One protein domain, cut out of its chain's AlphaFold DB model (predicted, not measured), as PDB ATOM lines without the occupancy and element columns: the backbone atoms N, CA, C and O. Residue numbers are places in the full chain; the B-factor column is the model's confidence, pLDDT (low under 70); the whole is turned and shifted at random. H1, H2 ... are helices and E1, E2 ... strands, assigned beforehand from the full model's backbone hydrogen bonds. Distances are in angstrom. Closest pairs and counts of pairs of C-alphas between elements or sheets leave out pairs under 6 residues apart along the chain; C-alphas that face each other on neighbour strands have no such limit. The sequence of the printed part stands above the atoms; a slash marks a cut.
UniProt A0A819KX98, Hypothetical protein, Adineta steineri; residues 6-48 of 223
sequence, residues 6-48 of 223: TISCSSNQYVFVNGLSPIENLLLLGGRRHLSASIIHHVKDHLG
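AT A GLANCE: This is residues 6 to 48 of the 223 residues of the protein "Hypothetical protein" of Adineta steineri (UniProt A0A819KX98). A small two-stranded hairpin, E1 and E2, sits to one side of a helical hairpin, H1 and H2 side by side, with H1 nearer the strands. The printed part has 43 residues with named elements in the order E1, E2, H1, H2; the sheet, E1 - E2, is antiparallel and the class mixed, helices and strands. It is only just compact, close to loose, with a radius of gyration of the C-alphas of 11.0 A, and flat, spanning 30 by 22 by 12 A.

HOW THE PARTS SIT: E1, residues 6 to 10, and E2, residues 13 to 17, form an antiparallel hairpin, with N 7 and O 15 within hydrogen-bond range at 2.8 A. The closest C-alphas of E2 and H1, residues 21 to 31, are those of Val 17 and Glu 24, 6.9 A apart. H1 and H2, residues 37 to 47, touch, closest at the C-alphas of Ser 21 and Leu 47, 5.7 A. This helical hairpin has a shallow tilt of 12 degrees, opposite ways. E1 is apart from H1 and H2, and E2 from H2. Every O i to N i+4 pair is within hydrogen-bond range in H1 and H2.

IN THESE COORDINATES: E1 begins at C-alpha 6 (147.036, 99.398, 178.047) and measures 12.2 A; E2 measures 13.4 A. H1 measures 15.1 A; H2, 15.3 A, ends at C-alpha 47 (161.619, 103.092, 180.350).

THE WHOLE: The C-alphas farthest apart, of Ser 11 and Gly 48, are 31.6 A apart. The printed part has no cut, and its three links are tight. Residues 37 to 38, 41, 45 and 48 have pLDDT under 70.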
ATOM      1  N   THR A   6     148.318 100.101 177.925       90.31
ATOM      2  CA  THR A   6     147.036  99.398 178.047       90.31
ATOM      3  C   THR A   6     146.871  98.471 176.850       90.31
ATOM      4  O   THR A   6     146.844  98.921 175.707       90.31
ATOM      5  N   ILE A   7     146.756  97.173 177.109       88.44
ATOM      6  CA  ILE A   7     146.587  96.131 176.096       88.44
ATOM      7  C   ILE A   7     145.124  95.700 176.101       88.44
ATOM      8  O   ILE A   7     144.612  95.318 177.150       88.44
ATOM      9  N   SER A   8     144.449  95.724 174.951       88.25
ATOM     10  CA  SER A   8     143.128  95.101 174.799       88.25
ATOM     11  C   SER A   8     143.295  93.623 174.439       88.25
ATOM     12  O   SER A   8     143.957  93.299 173.455       88.25
ATOM     13  N   CYS A   9     142.720  92.726 175.240       81.75
ATOM     14  CA  CYS A   9     142.760  91.273 175.015       81.75
ATOM     15  C   CYS A   9     141.474  90.747 174.354       81.75
ATOM     16  O   CYS A   9     141.495  89.724 173.676       81.75
ATOM     17  N   SER A  10     140.352  91.440 174.549       83.31
ATOM     18  CA  SER A  10     139.059  91.209 173.894       83.31
ATOM     19  C   SER A  10     138.213  92.486 173.992       83.31
ATOM     20  O   SER A  10     138.632  93.447 174.642       83.31
ATOM     21  N   SER A  11     137.023  92.515 173.378       75.31
ATOM     22  CA  SER A  11     136.175  93.717 173.275       75.31
ATOM     23  C   SER A  11     135.912  94.440 174.605       75.31
ATOM     24  O   SER A  11     135.717  95.650 174.582       75.31
ATOM     25  N   ASN A  12     135.982  93.742 175.748       80.62
ATOM     26  CA  ASN A  12     135.774  94.309 177.086       80.62
ATOM     27  C   ASN A  12     136.872  93.953 178.112       80.62
ATOM     28  O   ASN A  12     136.647  94.100 179.314       80.62
ATOM     29  N   GLN A  13     138.044  93.466 177.689       85.69
ATOM     30  CA  GLN A  13     139.137  93.136 178.613       85.69
ATOM     31  C   GLN A  13     140.403  93.914 178.284       85.69
ATOM     32  O   GLN A  13     140.904  93.851 177.161       85.69
ATOM     33  N   TYR A  14     140.932  94.595 179.302       88.31
ATOM     34  CA  TYR A  14     142.156  95.378 179.218       88.31
ATOM     35  C   TYR A  14     143.141  94.958 180.306       88.31
ATOM     36  O   TYR A  14     142.748  94.707 181.444       88.31
ATOM     37  N   VAL A  15     144.422  94.920 179.955       90.31
ATOM     38  CA  VAL A  15     145.535  94.711 180.884       90.31
ATOM     39  C   VAL A  15     146.390  95.966 180.881       90.31
ATOM     40  O   VAL A  15     146.820  96.422 179.823       90.31
ATOM     41  N   PHE A  16     146.635  96.519 182.065       90.88
ATOM     42  CA  PHE A  16     147.543  97.642 182.237       90.88
ATOM     43  C   PHE A  16     148.926  97.139 182.651       90.88
ATOM     44  O   PHE A  16     149.051  96.376 183.608       90.88
ATOM     45  N   VAL A  17     149.952  97.562 181.920       85.44
ATOM     46  CA  VAL A  17     151.354  97.204 182.139       85.44
ATOM     47  C   VAL A  17     152.128  98.477 182.447       85.44
ATOM     48  O   VAL A  17     152.177  99.382 181.620       85.44
ATOM     49  N   ASN A  18     152.733  98.542 183.628       84.75
ATOM     50  CA  ASN A  18     153.563  99.657 184.072       84.75
ATOM     51  C   ASN A  18     154.636  99.132 185.039       84.75
ATOM     52  O   ASN A  18     154.345  98.254 185.855       84.75
ATOM     53  N   GLY A  19     155.857  99.657 184.951       70.25
ATOM     54  CA  GLY A  19     156.975  99.320 185.838       70.25
ATOM     55  C   GLY A  19     157.643  97.976 185.529       70.25
ATOM     56  O   GLY A  19     158.384  97.451 186.356       70.25
ATOM     57  N   LEU A  20     157.383  97.415 184.348       77.00
ATOM     58  CA  LEU A  20     157.952  96.169 183.843       77.00
ATOM     59  C   LEU A  20     158.732  96.468 182.557       77.00
ATOM     60  O   LEU A  20     158.317  96.059 181.470       77.00
ATOM     61  N   SER A  21     159.883  97.140 182.684       71.56
ATOM     62  CA  SER A  21     160.691  97.625 181.551       71.56
ATOM     63  C   SER A  21     160.908  96.603 180.422       71.56
ATOM     64  O   SER A  21     160.802  97.012 179.265       71.56
ATOM     65  N   PRO A  22     161.161  95.294 180.661       73.31
ATOM     66  CA  PRO A  22     161.273  94.323 179.566       73.31
ATOM     67  C   PRO A  22     159.984  94.178 178.743       73.31
ATOM     68  O   PRO A  22     160.020  94.129 177.515       73.31
ATOM     69  N   ILE A  23     158.833  94.124 179.418       77.00
ATOM     70  CA  ILE A  23     157.526  93.947 178.777       77.00
ATOM     71  C   ILE A  23     157.113  95.246 178.091       77.00
ATOM     72  O   ILE A  23     156.662  95.226 176.952       77.00
ATOM     73  N   GLU A  24     157.318  96.384 178.743       83.50
ATOM     74  CA  GLU A  24     157.009  97.697 178.180       83.50
ATOM     75  C   GLU A  24     157.851  97.993 176.927       83.50
ATOM     76  O   GLU A  24     157.318  98.475 175.929       83.50
ATOM     77  N   ASN A  25     159.133  97.604 176.906       77.94
ATOM     78  CA  ASN A  25     159.965  97.691 175.702       77.94
ATOM     79  C   ASN A  25     159.454  96.779 174.573       77.94
ATOM     80  O   ASN A  25     159.423  97.192 173.411       77.94
ATOM     81  N   LEU A  26     159.007  95.560 174.892       81.12
ATOM     82  CA  LEU A  26     158.420  94.651 173.904       81.12
ATOM     83  C   LEU A  26     157.128  95.224 173.300       81.12
ATOM     84  O   LEU A  26     156.934  95.181 172.083       81.12
ATOM     85  N   LEU A  27     156.264  95.799 174.137       85.31
ATOM     86  CA  LEU A  27     155.020  96.438 173.706       85.31
ATOM     87  C   LEU A  27     155.297  97.662 172.827       85.31
ATOM     88  O   LEU A  27     154.660  97.832 171.786       85.31
ATOM     89  N   LEU A  28     156.305  98.458 173.186       85.88
ATOM     90  CA  LEU A  28     156.753  99.585 172.377       85.88
ATOM     91  C   LEU A  28     157.238  99.143 170.991       85.88
ATOM     92  O   LEU A  28     156.865  99.739 169.978       85.88
ATOM     93  N   LEU A  29     158.040  98.074 170.930       79.56
ATOM     94  CA  LEU A  29     158.526  97.497 169.677       79.56
ATOM     95  C   LEU A  29     157.386  96.962 168.804       79.56
ATOM     96  O   LEU A  29     157.422  97.152 167.585       79.56
ATOM     97  N   GLY A  30     156.372  96.339 169.407       82.38
ATOM     98  CA  GLY A  30     155.179  95.862 168.704       82.38
ATOM     99  C   GLY A  30     154.335  96.999 168.118       82.38
ATOM    100  O   GLY A  30     153.860  96.900 166.988       82.38
ATOM    101  N   GLY A  31     154.207  98.112 168.848       80.19
ATOM    102  CA  GLY A  31     153.424  99.283 168.441       80.19
ATOM    103  C   GLY A  31     154.146 100.266 167.515       80.19
ATOM    104  O   GLY A  31     153.499 101.135 166.935       80.19
ATOM    105  N   ARG A  32     155.467 100.143 167.326       79.62
ATOM    106  CA  ARG A  32     156.312 101.170 166.678       79.62
ATOM    107  C   ARG A  32     155.869 101.619 165.281       79.62
ATOM    108  O   ARG A  32     156.180 102.724 164.869       79.62
ATOM    109  N   ARG A  33     155.161 100.773 164.527       78.69
ATOM    110  CA  ARG A  33     154.664 101.130 163.182       78.69
ATOM    111  C   ARG A  33     153.449 102.061 163.213       78.69
ATOM    112  O   ARG A  33     153.105 102.634 162.188       78.69
ATOM    113  N   HIS A  34     152.812 102.193 164.372       82.81
ATOM    114  CA  HIS A  34     151.604 102.986 164.595       82.81
ATOM    115  C   HIS A  34     151.855 104.210 165.482       82.81
ATOM    116  O   HIS A  34     150.931 104.971 165.756       82.81
ATOM    117  N   LEU A  35     153.094 104.400 165.939       78.50
ATOM    118  CA  LEU A  35     153.501 105.491 166.813       78.50
ATOM    119  C   LEU A  35     154.453 106.417 166.057       78.50
ATOM    120  O   LEU A  35     155.259 105.967 165.242       78.50
ATOM    121  N   SER A  36     154.387 107.717 166.341       75.75
ATOM    122  CA  SER A  36     155.391 108.651 165.832       75.75
ATOM    123  C   SER A  36     156.762 108.343 166.441       75.75
ATOM    124  O   SER A  36     156.865 107.845 167.567       75.75
ATOM    125  N   ALA A  37     157.830 108.710 165.728       63.38
ATOM    126  CA  ALA A  37     159.192 108.596 166.246       63.38
ATOM    127  C   ALA A  37     159.353 109.320 167.595       63.38
ATOM    128  O   ALA A  37     159.983 108.787 168.501       63.38
ATOM    129  N   SER A  38     158.708 110.480 167.765       62.88
ATOM    130  CA  SER A  38     158.720 111.248 169.016       62.88
ATOM    131  C   SER A  38     158.069 110.518 170.195       62.88
ATOM    132  O   SER A  38     158.582 110.600 171.308       62.88
ATOM    133  N   ILE A  39     156.980 109.773 169.970       73.62
ATOM    134  CA  ILE A  39     156.333 108.975 171.021       73.62
ATOM    135  C   ILE A  39     157.197 107.769 171.367       73.62
ATOM    136  O   ILE A  39     157.435 107.518 172.544       73.62
ATOM    137  N   ILE A  40     157.702 107.049 170.361       73.06
ATOM    138  CA  ILE A  40     158.583 105.895 170.593       73.06
ATOM    139  C   ILE A  40     159.770 106.314 171.446       73.06
ATOM    140  O   ILE A  40     160.114 105.655 172.423       73.06
ATOM    141  N   HIS A  41     160.355 107.447 171.090       67.75
ATOM    142  CA  HIS A  41     161.487 108.006 171.787       67.75
ATOM    143  C   HIS A  41     161.157 108.422 173.218       67.75
ATOM    144  O   HIS A  41     161.847 108.018 174.143       67.75
ATOM    145  N   HIS A  42     160.049 109.140 173.418       70.31
ATOM    146  CA  HIS A  42     159.596 109.528 174.753       70.31
ATOM    147  C   HIS A  42     159.366 108.323 175.672       70.31
ATOM    148  O   HIS A  42     159.725 108.369 176.849       70.31
ATOM    149  N   VAL A  43     158.786 107.240 175.148       76.00
ATOM    150  CA  VAL A  43     158.577 106.021 175.935       76.00
ATOM    151  C   VAL A  43     159.911 105.337 176.236       76.00
ATOM    152  O   VAL A  43     160.137 104.965 177.381       76.00
ATOM    153  N   LYS A  44     160.836 105.235 175.271       74.81
ATOM    154  CA  LYS A  44     162.193 104.712 175.523       74.81
ATOM    155  C   LYS A  44     162.934 105.504 176.603       74.81
ATOM    156  O   LYS A  44     163.475 104.908 177.531       74.81
ATOM    157  N   ASP A  45     162.896 106.831 176.508       67.75
ATOM    158  CA  ASP A  45     163.479 107.757 177.481       67.75
ATOM    159  C   ASP A  45     162.899 107.545 178.894       67.75
ATOM    160  O   ASP A  45     163.600 107.721 179.890       67.75
ATOM    161  N   HIS A  46     161.617 107.169 178.994       71.19
ATOM    162  CA  HIS A  46     160.954 106.889 180.269       71.19
ATOM    163  C   HIS A  46     161.279 105.493 180.822       71.19
ATOM    164  O   HIS A  46     161.420 105.336 182.034       71.19
ATOM    165  N   LEU A  47     161.394 104.485 179.954       70.62
ATOM    166  CA  LEU A  47     161.619 103.092 180.350       70.62
ATOM    167  C   LEU A  47     163.072 102.791 180.749       70.62
ATOM    168  O   LEU A  47     163.292 101.869 181.539       70.62
ATOM    169  N   GLY A  48     164.041 103.545 180.214       59.50
ATOM    170  CA  GLY A  48     165.463 103.186 180.256       59.50
ATOM    171  C   GLY A  48     165.760 101.955 179.384       59.50
ATOM    172  O   GLY A  48     164.908 101.081 179.203       59.50
TER     173      GLY A  48